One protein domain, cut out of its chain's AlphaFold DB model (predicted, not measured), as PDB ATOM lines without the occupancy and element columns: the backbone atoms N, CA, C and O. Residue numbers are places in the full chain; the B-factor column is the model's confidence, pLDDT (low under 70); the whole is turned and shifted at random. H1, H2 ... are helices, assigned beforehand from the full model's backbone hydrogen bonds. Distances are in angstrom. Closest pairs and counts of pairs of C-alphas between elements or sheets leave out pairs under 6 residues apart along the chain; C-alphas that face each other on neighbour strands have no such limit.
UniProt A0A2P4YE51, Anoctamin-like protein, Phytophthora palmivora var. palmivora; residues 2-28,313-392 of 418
ATOM      1  N   THR A   2      21.205  52.523  44.333       89.00
ATOM      2  CA  THR A   2      21.121  51.082  44.005       89.00
ATOM      3  C   THR A   2      22.086  50.210  44.810       89.00
ATOM      4  O   THR A   2      21.639  49.286  45.476       89.00
ATOM      5  N   ILE A   3      23.375  50.572  44.847       92.25
ATOM      6  CA  ILE A   3      24.402  49.874  45.644       92.25
ATOM      7  C   ILE A   3      23.996  49.760  47.114       92.25
ATOM      8  O   ILE A   3      24.032  48.679  47.692       92.25
ATOM      9  N   TRP A   4      23.595  50.882  47.716       94.00
ATOM     10  CA  TRP A   4      23.213  50.925  49.123       94.00
ATOM     11  C   TRP A   4      21.999  50.034  49.407       94.00
ATOM     12  O   TRP A   4      22.036  49.283  50.372       94.00
ATOM     13  N   MET A   5      20.966  50.063  48.555       94.69
ATOM     14  CA  MET A   5      19.778  49.217  48.729       94.69
ATOM     15  C   MET A   5      20.123  47.727  48.656       94.69
ATOM     16  O   MET A   5      19.656  46.961  49.494       94.69
ATOM     17  N   THR A   6      20.956  47.321  47.691       93.19
ATOM     18  CA  THR A   6      21.398  45.926  47.565       93.19
ATOM     19  C   THR A   6      22.181  45.491  48.800       93.19
ATOM     20  O   THR A   6      21.816  44.514  49.445       93.19
ATOM     21  N   ILE A   7      23.192  46.267  49.204       94.12
ATOM     22  CA  ILE A   7      23.997  45.966  50.397       94.12
ATOM     23  C   ILE A   7      23.125  45.935  51.659       94.12
ATOM     24  O   ILE A   7      23.310  45.073  52.511       94.12
ATOM     25  N   TYR A   8      22.167  46.853  51.792       94.56
ATOM     26  CA  TYR A   8      21.246  46.905  52.925       94.56
ATOM     27  C   TYR A   8      20.392  45.635  53.028       94.56
ATOM     28  O   TYR A   8      20.322  45.031  54.100       94.56
ATOM     29  N   LEU A   9      19.777  45.203  51.921       94.62
ATOM     30  CA  LEU A   9      18.926  44.012  51.900       94.62
ATOM     31  C   LEU A   9      19.723  42.722  52.115       94.62
ATOM     32  O   LEU A   9      19.255  41.848  52.845       94.62
ATOM     33  N   GLU A  10      20.925  42.616  51.548       93.75
ATOM     34  CA  GLU A  10      21.792  41.453  51.763       93.75
ATOM     35  C   GLU A  10      22.340  41.398  53.194       93.75
ATOM     36  O   GLU A  10      22.275  40.364  53.864       93.75
ATOM     37  N   ASN A  11      22.770  42.536  53.744       94.56
ATOM     38  CA  ASN A  11      23.182  42.608  55.144       94.56
ATOM     39  C   ASN A  11      22.039  42.261  56.102       94.56
ATOM     40  O   ASN A  11      22.280  41.626  57.132       94.56
ATOM     41  N   TRP A  12      20.797  42.627  55.768       95.12
ATOM     42  CA  TRP A  12      19.636  42.218  56.552       95.12
ATOM     43  C   TRP A  12      19.485  40.689  56.583       95.12
ATOM     44  O   TRP A  12      19.282  40.134  57.665       95.12
ATOM     45  N   LYS A  13      19.645  39.979  55.451       93.88
ATOM     46  CA  LYS A  13      19.564  38.501  55.425       93.88
ATOM     47  C   LYS A  13      20.629  37.866  56.314       93.88
ATOM     48  O   LYS A  13      20.333  36.938  57.076       93.88
ATOM     49  N   ARG A  14      21.854  38.396  56.252       94.25
ATOM     50  CA  ARG A  14      22.985  37.919  57.056       94.25
ATOM     51  C   ARG A  14      22.732  38.121  58.547       94.25
ATOM     52  O   ARG A  14      22.937  37.196  59.334       94.25
ATOM     53  N   LEU A  15      22.233  39.298  58.931       94.50
ATOM     54  CA  LEU A  15      21.857  39.596  60.313       94.50
ATOM     55  C   LEU A  15      20.712  38.692  60.791       94.50
ATOM     56  O   LEU A  15      20.819  38.088  61.854       94.50
ATOM     57  N   ASN A  16      19.657  38.530  59.987       94.19
ATOM     58  CA  ASN A  16      18.536  37.648  60.307       94.19
ATOM     59  C   ASN A  16      19.003  36.197  60.510       94.19
ATOM     60  O   ASN A  16      18.573  35.524  61.444       94.19
ATOM     61  N   SER A  17      19.928  35.712  59.680       92.69
ATOM     62  CA  SER A  17      20.508  34.371  59.824       92.69
ATOM     63  C   SER A  17      21.274  34.192  61.141       92.69
ATOM     64  O   SER A  17      21.168  33.134  61.759       92.69
ATOM     65  N   ARG A  18      21.991  35.223  61.609       94.06
ATOM     66  CA  ARG A  18      22.675  35.210  62.913       94.06
ATOM     67  C   ARG A  18      21.700  35.254  64.085       94.06
ATOM     68  O   ARG A  18      21.804  34.432  64.992       94.06
ATOM     69  N   GLU A  19      20.732  36.166  64.058       93.81
ATOM     70  CA  GLU A  19      19.777  36.328  65.163       93.81
ATOM     71  C   GLU A  19      18.835  35.125  65.294       93.81
ATOM     72  O   GLU A  19      18.577  34.657  66.400       93.81
ATOM     73  N   THR A  20      18.391  34.538  64.180       92.19
ATOM     74  CA  THR A  20      17.549  33.326  64.213       92.19
ATOM     75  C   THR A  20      18.279  32.117  64.781       92.19
ATOM     76  O   THR A  20      17.671  31.297  65.471       92.19
ATOM     77  N   LEU A  21      19.586  32.001  64.531       91.06
ATOM     78  CA  LEU A  21      20.405  30.969  65.153       91.06
ATOM     79  C   LEU A  21      20.587  31.243  66.650       91.06
ATOM     80  O   LEU A  21      20.352  30.354  67.465       91.06
ATOM     81  N   ARG A  22      20.909  32.489  67.021       92.69
ATOM     82  CA  ARG A  22      21.084  32.918  68.417       92.69
ATOM     83  C   ARG A  22      19.829  32.708  69.267       92.69
ATOM     84  O   ARG A  22      19.936  32.318  70.425       92.69
ATOM     85  N   TRP A  23      18.649  32.973  68.711       92.12
ATOM     86  CA  TRP A  23      17.365  32.784  69.392       92.12
ATOM     87  C   TRP A  23      16.837  31.346  69.306       92.12
ATOM     88  O   TRP A  23      15.790  31.049  69.879       92.12
ATOM     89  N   GLY A  24      17.531  30.445  68.601       89.94
ATOM     90  CA  GLY A  24      17.107  29.054  68.430       89.94
ATOM     91  C   GLY A  24      15.867  28.880  67.545       89.94
ATOM     92  O   GLY A  24      15.243  27.821  67.563       89.94
ATOM     93  N   THR A  25      15.493  29.891  66.756       88.44
ATOM     94  CA  THR A  25      14.339  29.845  65.840       88.44
ATOM     95  C   THR A  25      14.711  29.392  64.422       88.44
ATOM     96  O   THR A  25      13.829  29.217  63.583       88.44
ATOM     97  N   ALA A  26      15.995  29.140  64.141       82.94
ATOM     98  CA  ALA A  26      16.485  28.738  62.817       82.94
ATOM     99  C   ALA A  26      15.846  27.441  62.274       82.94
ATOM    100  O   ALA A  26      15.477  27.386  61.099       82.94
ATOM    101  N   HIS A  27      15.675  26.424  63.128       74.56
ATOM    102  CA  HIS A  27      15.055  25.130  62.790       74.56
ATOM    103  C   HIS A  27      13.580  25.046  63.198       74.56
ATOM    104  O   HIS A  27      12.985  23.968  63.196       74.56
ATOM    105  N   PHE A  28      12.971  26.174  63.565       68.75
ATOM    106  CA  PHE A  28      11.563  26.202  63.919       68.75
ATOM    107  C   PHE A  28      10.715  25.935  62.670       68.75
ATOM    108  O   PHE A  28      10.522  26.808  61.823       68.75
ATOM    109  N   LEU A 313      10.248  44.899  50.110       96.19
ATOM    110  CA  LEU A 313      11.415  45.782  50.042       96.19
ATOM    111  C   LEU A 313      12.258  45.530  48.783       96.19
ATOM    112  O   LEU A 313      12.722  46.487  48.162       96.19
ATOM    113  N   GLN A 314      12.405  44.273  48.352       95.06
ATOM    114  CA  GLN A 314      13.042  43.940  47.073       95.06
ATOM    115  C   GLN A 314      12.281  44.528  45.878       95.06
ATOM    116  O   GLN A 314      12.900  45.098  44.976       95.06
ATOM    117  N   ALA A 315      10.948  44.427  45.870       96.06
ATOM    118  CA  ALA A 315      10.117  45.014  44.825       96.06
ATOM    119  C   ALA A 315      10.264  46.543  44.793       96.06
ATOM    120  O   ALA A 315      10.434  47.122  43.722       96.06
ATOM    121  N   PHE A 316      10.285  47.201  45.957       96.94
ATOM    122  CA  PHE A 316      10.510  48.645  46.046       96.94
ATOM    123  C   PHE A 316      11.910  49.042  45.568       96.94
ATOM    124  O   PHE A 316      12.041  50.026  44.842       96.94
ATOM    125  N   ALA A 317      12.944  48.263  45.889       95.56
ATOM    126  CA  ALA A 317      14.291  48.496  45.377       95.56
ATOM    127  C   ALA A 317      14.353  48.369  43.843       95.56
ATOM    128  O   ALA A 317      14.973  49.201  43.184       95.56
ATOM    129  N   ALA A 318      13.673  47.375  43.261       95.44
ATOM    130  CA  ALA A 318      13.593  47.204  41.809       95.44
ATOM    131  C   ALA A 318      12.843  48.365  41.132       95.44
ATOM    132  O   ALA A 318      13.352  48.947  40.175       95.44
ATOM    133  N   ILE A 319      11.676  48.748  41.661       96.19
ATOM    134  CA  ILE A 319      10.907  49.901  41.168       96.19
ATOM    135  C   ILE A 319      11.744  51.181  41.282       96.19
ATOM    136  O   ILE A 319      11.770  51.971  40.350       96.19
ATOM    137  N   SER A 320      12.491  51.360  42.372       96.19
ATOM    138  CA  SER A 320      13.358  52.520  42.591       96.19
ATOM    139  C   SER A 320      14.447  52.682  41.527       96.19
ATOM    140  O   SER A 320      14.693  53.803  41.075       96.19
ATOM    141  N   VAL A 321      15.071  51.589  41.074       95.56
ATOM    142  CA  VAL A 321      16.037  51.638  39.959       95.56
ATOM    143  C   VAL A 321      15.364  52.163  38.691       95.56
ATOM    144  O   VAL A 321      15.898  53.065  38.042       95.56
ATOM    145  N   CYS A 322      14.174  51.647  38.375       95.38
ATOM    146  CA  CYS A 322      13.404  52.076  37.211       95.38
ATOM    147  C   CYS A 322      12.971  53.542  37.322       95.38
ATOM    148  O   CYS A 322      13.193  54.310  36.390       95.38
ATOM    149  N   THR A 323      12.396  53.946  38.458       95.38
ATOM    150  CA  THR A 323      11.879  55.302  38.672       95.38
ATOM    151  C   THR A 323      12.993  56.336  38.609       95.38
ATOM    152  O   THR A 323      12.862  57.305  37.873       95.38
ATOM    153  N   ASN A 324      14.121  56.128  39.293       94.38
ATOM    154  CA  ASN A 324      15.223  57.092  39.246       94.38
ATOM    155  C   ASN A 324      15.839  57.199  37.845       94.38
ATOM    156  O   ASN A 324      16.139  58.305  37.402       94.38
ATOM    157  N   GLY A 325      15.991  56.078  37.129       93.69
ATOM    158  CA  GLY A 325      16.432  56.106  35.732       93.69
ATOM    159  C   GLY A 325      15.453  56.863  34.833       93.69
ATOM    160  O   GLY A 325      15.871  57.659  33.995       93.69
ATOM    161  N   ALA A 326      14.151  56.660  35.045       93.00
ATOM    162  CA  ALA A 326      13.107  57.335  34.290       93.00
ATOM    163  C   ALA A 326      13.080  58.840  34.587       93.00
ATOM    164  O   ALA A 326      13.024  59.625  33.650       93.00
ATOM    165  N   VAL A 327      13.186  59.259  35.853       92.06
ATOM    166  CA  VAL A 327      13.223  60.684  36.226       92.06
ATOM    167  C   VAL A 327      14.428  61.383  35.592       92.06
ATOM    168  O   VAL A 327      14.272  62.458  35.027       92.06
ATOM    169  N   VAL A 328      15.618  60.771  35.610       91.69
ATOM    170  CA  VAL A 328      16.824  61.367  34.999       91.69
ATOM    171  C   VAL A 328      16.666  61.571  33.490       91.69
ATOM    172  O   VAL A 328      17.092  62.598  32.968       91.69
ATOM    173  N   ILE A 329      16.085  60.597  32.784       91.38
ATOM    174  CA  ILE A 329      16.053  60.584  31.313       91.38
ATOM    175  C   ILE A 329      14.824  61.298  30.748       91.38
ATOM    176  O   ILE A 329      14.930  61.960  29.714       91.38
ATOM    177  N   PHE A 330      13.662  61.135  31.384       88.31
ATOM    178  CA  PHE A 330      12.383  61.650  30.894       88.31
ATOM    179  C   PHE A 330      12.000  62.996  31.508       88.31
ATOM    180  O   PHE A 330      11.480  63.839  30.791       88.31
ATOM    181  N   THR A 331      12.296  63.215  32.788       86.00
ATOM    182  CA  THR A 331      11.892  64.435  33.511       86.00
ATOM    183  C   THR A 331      13.030  65.452  33.639       86.00
ATOM    184  O   THR A 331      12.783  66.645  33.791       86.00
ATOM    185  N   GLY A 332      14.284  64.993  33.633       83.50
ATOM    186  CA  GLY A 332      15.463  65.840  33.786       83.50
ATOM    187  C   GLY A 332      15.835  66.601  32.511       83.50
ATOM    188  O   GLY A 332      15.751  66.069  31.407       83.50
ATOM    189  N   ASP A 333      16.355  67.818  32.678       81.75
ATOM    190  CA  ASP A 333      16.713  68.700  31.557       81.75
ATOM    191  C   ASP A 333      17.930  68.213  30.746       81.75
ATOM    192  O   ASP A 333      18.146  68.641  29.615       81.75
ATOM    193  N   SER A 334      18.731  67.289  31.291       83.12
ATOM    194  CA  SER A 334      20.020  66.877  30.714       83.12
ATOM    195  C   SER A 334      19.932  66.116  29.388       83.12
ATOM    196  O   SER A 334      20.918  66.082  28.655       83.12
ATOM    197  N   PHE A 335      18.796  65.481  29.086       84.88
ATOM    198  CA  PHE A 335      18.631  64.638  27.892       84.88
ATOM    199  C   PHE A 335      17.470  65.083  26.991       84.88
ATOM    200  O   PHE A 335      17.063  64.329  26.105       84.88
ATOM    201  N   ASN A 336      16.950  66.296  27.194       82.19
ATOM    202  CA  ASN A 336      15.817  66.820  26.429       82.19
ATOM    203  C   ASN A 336      16.154  67.110  24.957       82.19
ATOM    204  O   ASN A 336      15.262  67.055  24.116       82.19
ATOM    205  N   ASP A 337      17.430  67.329  24.627       86.06
ATOM    206  CA  ASP A 337      17.883  67.575  23.249       86.06
ATOM    207  C   ASP A 337      17.866  66.318  22.359       86.06
ATOM    208  O   ASP A 337      17.971  66.408  21.135       86.06
ATOM    209  N   PHE A 338      17.757  65.127  22.956       89.69
ATOM    210  CA  PHE A 338      17.763  63.868  22.217       89.69
ATOM    211  C   PHE A 338      16.357  63.454  21.785       89.69
ATOM    212  O   PHE A 338      15.379  63.595  22.518       89.69
ATOM    213  N   GLU A 339      16.269  62.836  20.606       91.44
ATOM    214  CA  GLU A 339      15.027  62.243  20.115       91.44
ATOM    215  C   GLU A 339      14.478  61.187  21.092       91.44
ATOM    216  O   GLU A 339      15.230  60.422  21.706       91.44
ATOM    217  N   THR A 340      13.148  61.095  21.201       88.38
ATOM    218  CA  THR A 340      12.449  60.163  22.102       88.38
ATOM    219  C   THR A 340      12.903  58.713  21.921       88.38
ATOM    220  O   THR A 340      13.074  58.001  22.908       88.38
ATOM    221  N   SER A 341      13.165  58.280  20.683       92.62
ATOM    222  CA  SER A 341      13.691  56.936  20.394       92.62
ATOM    223  C   SER A 341      15.032  56.689  21.096       92.62
ATOM    224  O   SER A 341      15.209  55.690  21.796       92.62
ATOM    225  N   THR A 342      15.955  57.647  20.993       92.81
ATOM    226  CA  THR A 342      17.270  57.591  21.644       92.81
ATOM    227  C   THR A 342      17.137  57.601  23.166       92.81
ATOM    228  O   THR A 342      17.816  56.827  23.840       92.81
ATOM    229  N   ARG A 343      16.221  58.405  23.723       92.31
ATOM    230  CA  ARG A 343      15.939  58.441  25.172       92.31
ATOM    231  C   ARG A 343      15.460  57.087  25.699       92.31
ATOM    232  O   ARG A 343      15.958  56.626  26.724       92.31
ATOM    233  N   VAL A 344      14.569  56.408  24.973       93.62
ATOM    234  CA  VAL A 344      14.105  55.059  25.341       93.62
ATOM    235  C   VAL A 344      15.259  54.055  25.326       93.62
ATOM    236  O   VAL A 344      15.415  53.311  26.291       93.62
ATOM    237  N   TRP A 345      16.115  54.065  24.300       95.12
ATOM    238  CA  TRP A 345      17.289  53.183  24.256       95.12
ATOM    239  C   TRP A 345      18.273  53.448  25.399       95.12
ATOM    240  O   TRP A 345      18.721  52.497  26.043       95.12
ATOM    241  N   MET A 346      18.568  54.717  25.699       93.19
ATOM    242  CA  MET A 346      19.406  55.091  26.846       93.19
ATOM    243  C   MET A 346      18.819  54.562  28.159       93.19
ATOM    244  O   MET A 346      19.541  53.979  28.965       93.19
ATOM    245  N   PHE A 347      17.505  54.692  28.345       94.94
ATOM    246  CA  PHE A 347      16.798  54.181  29.516       94.94
ATOM    247  C   PHE A 347      16.867  52.656  29.623       94.94
ATOM    248  O   PHE A 347      17.203  52.130  30.684       94.94
ATOM    249  N   THR A 348      16.615  51.934  28.529       95.12
ATOM    250  CA  THR A 348      16.683  50.468  28.509       95.12
ATOM    251  C   THR A 348      18.094  49.960  28.812       95.12
ATOM    252  O   THR A 348      18.249  49.049  29.626       95.12
ATOM    253  N   ILE A 349      19.125  50.565  28.214       95.44
ATOM    254  CA  ILE A 349      20.528  50.201  28.463       95.44
ATOM    255  C   ILE A 349      20.905  50.497  29.918       95.44
ATOM    256  O   ILE A 349      21.488  49.642  30.589       95.44
ATOM    257  N   PHE A 350      20.531  51.673  30.430       93.69
ATOM    258  CA  PHE A 350      20.785  52.053  31.817       93.69
ATOM    259  C   PHE A 350      20.155  51.052  32.793       93.69
ATOM    260  O   PHE A 350      20.857  50.500  33.640       93.69
ATOM    261  N   ILE A 351      18.867  50.745  32.631       95.56
ATOM    262  CA  ILE A 351      18.162  49.773  33.471       95.56
ATOM    263  C   ILE A 351      18.809  48.390  33.394       95.56
ATOM    264  O   ILE A 351      19.084  47.794  34.436       95.56
ATOM    265  N   GLY A 352      19.075  47.889  32.184       95.50
ATOM    266  CA  GLY A 352      19.705  46.583  31.991       95.50
ATOM    267  C   GLY A 352      21.057  46.495  32.699       95.50
ATOM    268  O   GLY A 352      21.313  45.533  33.422       95.50
ATOM    269  N   SER A 353      21.880  47.540  32.579       94.62
ATOM    270  CA  SER A 353      23.176  47.618  33.260       94.62
ATOM    271  C   SER A 353      23.043  47.653  34.787       94.62
ATOM    272  O   SER A 353      23.780  46.961  35.486       94.62
ATOM    273  N   MET A 354      22.068  48.397  35.322       94.44
ATOM    274  CA  MET A 354      21.846  48.512  36.764       94.44
ATOM    275  C   MET A 354      21.312  47.214  37.372       94.44
ATOM    276  O   MET A 354      21.745  46.839  38.461       94.44
ATOM    277  N   PHE A 355      20.412  46.502  36.687       95.12
ATOM    278  CA  PHE A 355      19.939  45.195  37.150       95.12
ATOM    279  C   PHE A 355      21.018  44.123  37.054       95.12
ATOM    280  O   PHE A 355      21.150  43.334  37.985       95.12
ATOM    281  N   LEU A 356      21.820  44.122  35.983       94.44
ATOM    282  CA  LEU A 356      22.965  43.221  35.866       94.44
ATOM    283  C   LEU A 356      23.962  43.457  37.004       94.44
ATOM    284  O   LEU A 356      24.419  42.513  37.641       94.44
ATOM    285  N   PHE A 357      24.257  44.720  37.298       92.75
ATOM    286  CA  PHE A 357      25.155  45.081  38.383       92.75
ATOM    287  C   PHE A 357      24.578  44.742  39.767       92.75
ATOM    288  O   PHE A 357      25.295  44.233  40.624       92.75
ATOM    289  N   LYS A 358      23.275  44.955  39.984       92.00
ATOM    290  CA  LYS A 358      22.578  44.497  41.195       92.00
ATOM    291  C   LYS A 358      22.691  42.981  41.353       92.00
ATOM    292  O   LYS A 358      23.055  42.530  42.430       92.00
ATOM    293  N   TYR A 359      22.412  42.221  40.295       92.50
ATOM    294  CA  TYR A 359      22.523  40.763  40.304       92.50
ATOM    295  C   TYR A 359      23.951  40.311  40.625       92.50
ATOM    296  O   TYR A 359      24.144  39.437  41.461       92.50
ATOM    297  N   PHE A 360      24.955  40.958  40.029       93.69
ATOM    298  CA  PHE A 360      26.358  40.700  40.347       93.69
ATOM    299  C   PHE A 360      26.658  40.908  41.840       93.69
ATOM    300  O   PHE A 360      27.247  40.035  42.468       93.69
ATOM    301  N   LEU A 361      26.206  42.020  42.432       92.12
ATOM    302  CA  LEU A 361      26.383  42.274  43.866       92.12
ATOM    303  C   LEU A 361      25.678  41.235  44.749       92.12
ATOM    304  O   LEU A 361      26.233  40.856  45.774       92.12
ATOM    305  N   GLU A 362      24.487  40.780  44.360       89.81
ATOM    306  CA  GLU A 362      23.745  39.736  45.084       89.81
ATOM    307  C   GLU A 362      24.460  38.381  45.018       89.81
ATOM    308  O   GLU A 362      24.473  37.657  46.002       89.81
ATOM    309  N   VAL A 363      25.113  38.053  43.899       91.31
ATOM    310  CA  VAL A 363      25.914  36.822  43.777       91.31
ATOM    311  C   VAL A 363      27.227  36.915  44.563       91.31
ATOM    312  O   VAL A 363      27.710  35.909  45.069       91.31
ATOM    313  N   CYS A 364      27.819  38.105  44.681       93.31
ATOM    314  CA  CYS A 364      29.069  38.293  45.419       93.31
ATOM    315  C   CYS A 364      28.912  38.266  46.947       93.31
ATOM    316  O   CYS A 364      29.920  38.156  47.646       93.31
ATOM    317  N   ILE A 365      27.700  38.445  47.477       91.88
ATOM    318  CA  ILE A 365      27.453  38.521  48.919       91.88
ATOM    319  C   ILE A 365      26.653  37.294  49.346       91.88
ATOM    320  O   ILE A 365      25.475  37.188  49.031       91.88
ATOM    321  N   ASP A 366      27.263  36.408  50.132       89.44
ATOM    322  CA  ASP A 366      26.556  35.239  50.657       89.44
ATOM    323  C   ASP A 366      25.414  35.631  51.613       89.44
ATOM    324  O   ASP A 366      25.623  36.321  52.621       89.44
ATOM    325  N   ASP A 367      24.211  35.112  51.339       89.31
ATOM    326  CA  ASP A 367      22.997  35.297  52.151       89.31
ATOM    327  C   ASP A 367      23.180  34.837  53.611       89.31
ATOM    328  O   ASP A 367      22.609  35.411  54.548       89.31
ATOM    329  N   VAL A 368      23.960  33.771  53.809       90.06
ATOM    330  CA  VAL A 368      24.250  33.171  55.115       90.06
ATOM    331  C   VAL A 368      25.734  33.361  55.403       90.06
ATOM    332  O   VAL A 368      26.562  32.881  54.637       90.06
ATOM    333  N   PRO A 369      26.099  34.032  56.507       92.62
ATOM    334  CA  PRO A 369      27.499  34.234  56.816       92.62
ATOM    335  C   PRO A 369      28.148  32.909  57.254       92.62
ATOM    336  O   PRO A 369      27.489  32.042  57.835       92.62
ATOM    337  N   GLU A 370      29.443  32.766  56.974       91.81
ATOM    338  CA  GLU A 370      30.211  31.528  57.159       91.81
ATOM    339  C   GLU A 370      30.101  30.953  58.581       91.81
ATOM    340  O   GLU A 370      29.885  29.757  58.756       91.81
ATOM    341  N   ASP A 371      30.132  31.813  59.604       91.62
ATOM    342  CA  ASP A 371      29.985  31.427  61.011       91.62
ATOM    343  C   ASP A 371      28.667  30.688  61.285       91.62
ATOM    344  O   ASP A 371      28.638  29.678  61.992       91.62
ATOM    345  N   VAL A 372      27.576  31.156  60.679       92.38
ATOM    346  CA  VAL A 372      26.251  30.537  60.796       92.38
ATOM    347  C   VAL A 372      26.172  29.257  59.972       92.38
ATOM    348  O   VAL A 372      25.567  28.284  60.423       92.38
ATOM    349  N   ALA A 373      26.770  29.240  58.779       92.00
ATOM    350  CA  ALA A 373      26.792  28.057  57.925       92.00
ATOM    351  C   ALA A 373      27.513  26.893  58.621       92.00
ATOM    352  O   ALA A 373      26.937  25.816  58.770       92.00
ATOM    353  N   VAL A 374      28.715  27.133  59.154       93.25
ATOM    354  CA  VAL A 374      29.496  26.135  59.903       93.25
ATOM    355  C   VAL A 374      28.722  25.613  61.113       93.25
ATOM    356  O   VAL A 374      28.710  24.409  61.365       93.25
ATOM    357  N   GLN A 375      28.040  26.483  61.864       91.88
ATOM    358  CA  GLN A 375      27.236  26.052  63.013       91.88
ATOM    359  C   GLN A 375      26.041  25.182  62.605       91.88
ATOM    360  O   GLN A 375      25.783  24.172  63.262       91.88
ATOM    361  N   LYS A 376      25.352  25.518  61.508       88.56
ATOM    362  CA  LYS A 376      24.271  24.683  60.962       88.56
ATOM    363  C   LYS A 376      24.784  23.317  60.513       88.56
ATOM    364  O   LYS A 376      24.211  22.313  60.921       88.56
ATOM    365  N   TYR A 377      25.897  23.271  59.780       90.19
ATOM    366  CA  TYR A 377      26.513  22.008  59.361       90.19
ATOM    367  C   TYR A 377      26.912  21.136  60.553       90.19
ATOM    368  O   TYR A 377      26.620  19.943  60.571       90.19
ATOM    369  N   ARG A 378      27.512  21.723  61.598       90.94
ATOM    370  CA  ARG A 378      27.830  20.999  62.841       90.94
ATOM    371  C   ARG A 378      26.581  20.431  63.507       90.94
ATOM    372  O   ARG A 378      26.603  19.300  63.979       90.94
ATOM    373  N   GLN A 379      25.498  21.204  63.552       88.81
ATOM    374  CA  GLN A 379      24.242  20.747  64.131       88.81
ATOM    375  C   GLN A 379      23.628  19.599  63.317       88.81
ATOM    376  O   GLN A 379      23.200  18.608  63.901       88.81
ATOM    377  N   GLU A 380      23.613  19.701  61.989       88.31
ATOM    378  CA  GLU A 380      23.123  18.641  61.100       88.31
ATOM    379  C   GLU A 380      23.958  17.362  61.219       88.31
ATOM    380  O   GLU A 380      23.391  16.275  61.319       88.31
ATOM    381  N   PHE A 381      25.282  17.494  61.316       88.94
ATOM    382  CA  PHE A 381      26.191  16.381  61.580       88.94
ATOM    383  C   PHE A 381      25.918  15.716  62.937       88.94
ATOM    384  O   PHE A 381      25.798  14.498  63.036       88.94
ATOM    385  N   LEU A 382      25.746  16.496  64.008       89.44
ATOM    386  CA  LEU A 382      25.413  15.930  65.318       89.44
ATOM    387  C   LEU A 382      24.049  15.233  65.308       89.44
ATOM    388  O   LEU A 382      23.893  14.183  65.925       89.44
ATOM    389  N   ILE A 383      23.060  15.780  64.600       88.31
ATOM    390  CA  ILE A 383      21.750  15.140  64.448       88.31
ATOM    391  C   ILE A 383      21.885  13.826  63.661       88.31
ATOM    392  O   ILE A 383      21.321  12.812  64.075       88.31
ATOM    393  N   SER A 384      22.650  13.795  62.565       88.94
ATOM    394  CA  SER A 384      22.838  12.576  61.767       88.94
ATOM    395  C   SER A 384      23.505  11.449  62.560       88.94
ATOM    396  O   SER A 384      23.061  10.302  62.477       88.94
ATOM    397  N   LYS A 385      24.495  11.778  63.396       87.75
ATOM    398  CA  LYS A 385      25.228  10.805  64.218       87.75
ATOM    399  C   LYS A 385      24.498  10.408  65.496       87.75
ATOM    400  O   LYS A 385      24.371   9.219  65.787       87.75
ATOM    401  N   CYS A 386      23.983  11.373  66.254       90.31
ATOM    402  CA  CYS A 386      23.392  11.108  67.567       90.31
ATOM    403  C   CYS A 386      21.922  10.685  67.505       90.31
ATOM    404  O   CYS A 386      21.493   9.920  68.361       90.31
ATOM    405  N   LEU A 387      21.137  11.201  66.547       89.00
ATOM    406  CA  LEU A 387      19.700  10.903  66.455       89.00
ATOM    407  C   LEU A 387      19.409   9.798  65.441       89.00
ATOM    408  O   LEU A 387      18.638   8.886  65.732       89.00
ATOM    409  N   TYR A 388      19.992   9.900  64.246       89.31
ATOM    410  CA  TYR A 388      19.732   8.944  63.167       89.31
ATOM    411  C   TYR A 388      20.706   7.765  63.153       89.31
ATOM    412  O   TYR A 388      20.446   6.800  62.439       89.31
ATOM    413  N   HIS A 389      21.790   7.831  63.937       88.25
ATOM    414  CA  HIS A 389      22.842   6.814  63.985       88.25
ATOM    415  C   HIS A 389      23.303   6.379  62.586       88.25
ATOM    416  O   HIS A 389      23.538   5.196  62.341       88.25
ATOM    417  N   MET A 390      23.395   7.336  61.654       84.19
ATOM    418  CA  MET A 390      23.931   7.050  60.328       84.19
ATOM    419  C   MET A 390      25.387   6.600  60.489       84.19
ATOM    420  O   MET A 390      26.148   7.325  61.146       84.19
ATOM    421  N   PRO A 391      25.770   5.437  59.926       81.38
ATOM    422  CA  PRO A 391      27.146   4.967  59.993       81.38
ATOM    423  C   PRO A 391      28.082   6.053  59.458       81.38
ATOM    424  O   PRO A 391      27.686   6.911  58.664       81.38
ATOM    425  N   ASP A 392      29.304   6.087  59.971       71.44
ATOM    426  CA  ASP A 392      30.355   6.860  59.326       71.44
ATOM    427  C   ASP A 392      30.528   6.258  57.934       71.44
ATOM    428  O   ASP A 392      30.886   5.090  57.808       71.44
TER     429      ASP A 392
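AT A GLANCE: This is residues 2 to 28 and 313 to 392 of the 418 residues of the protein "Anoctamin-like protein" of Phytophthora palmivora var. palmivora (UniProt A0A2P4YE51). The model is a long, thin rod of four helices set in a stagger: the helical hairpin of H2 and H3 makes one end, H1 overlaps the inner part of that hairpin with its first residues, and H4 makes the other end, beyond H3 along the rod. H1, H2 and H3 form an up-and-down bundle, each running against the one before it in the chain, but they overlap over only part of their lengths. The printed part has 107 residues, with four named helices in the order H1, H2, H3, H4 and no named strand; the class is all helix. The whole is extended, with a radius of gyration of the C-alphas of 21.9 A and spans of 73 by 27 by 18 A.

HOW THE PARTS SIT: H1, residues 2 to 22, is the hub, touching three other helices. With residues 2 to 9 alone it touches residues 313 to 321 of H2, which is residues 313 to 331; the closest C-alphas, those of Met 5 and Ala 317, are 6.5 A apart. H1 and H2 run opposite ways at a shallow tilt of 8 degrees. H3, residues 340 to 364, touches H1 with residues 354 to 362 alone, and H1 touches H3 with residues 2 to 10 alone; the closest C-alphas, those of Thr 6 and Lys 358, are 6.6 A apart. These two run the same way at a shallow tilt of 26 degrees. H2 and H3 are a hairpin: they run opposite ways at a shallow tilt of 29 degrees and touch through residues 343 to 354 of H3, with the closest C-alphas, of Cys 322 and Ile 351, 6.5 A apart. H4, residues 370 to 386, only just touches H1, with 3 pairs of C-alphas within 8 A, made by residue 372 of H4 and residues 17 to 21 of H1. Their closest C-alphas, of Arg 18 and Val 372, are 6.3 A apart, and they run the same way at a shallow tilt of 33 degrees, only just short of steep. H4 is apart from both H2 and H3. In H1, H2, H3 and H4 every O i to N i+4 pair is within hydrogen-bond range.

IN THESE COORDINATES: H1 begins at C-alpha 2, (21.121, 51.082, 44.005), and measures 30.4 A from first to last C-alpha. H2 measures 24.9 A. H3, the longest helix with 25 residues, measures 36.0 A and begins at C-alpha 340, (12.449, 60.163, 22.102). H4 measures 23.9 A and ends at C-alpha 386, (23.392, 11.108, 67.567).

THE WHOLE: The two C-alphas farthest apart, those of Asp 337 and His 389, are 73.3 A apart. Residues 29 to 312 are cut out, and C-alphas 28 and 313 are 24.0 A apart across the cut, which lies in the link from H1 to H2. The link from H2 to H3 is short, with 8 residues, and that from H3 to H4 is tight, with 5. The mean pLDDT of the printed part is 91.1; residue 28 alone is under 70.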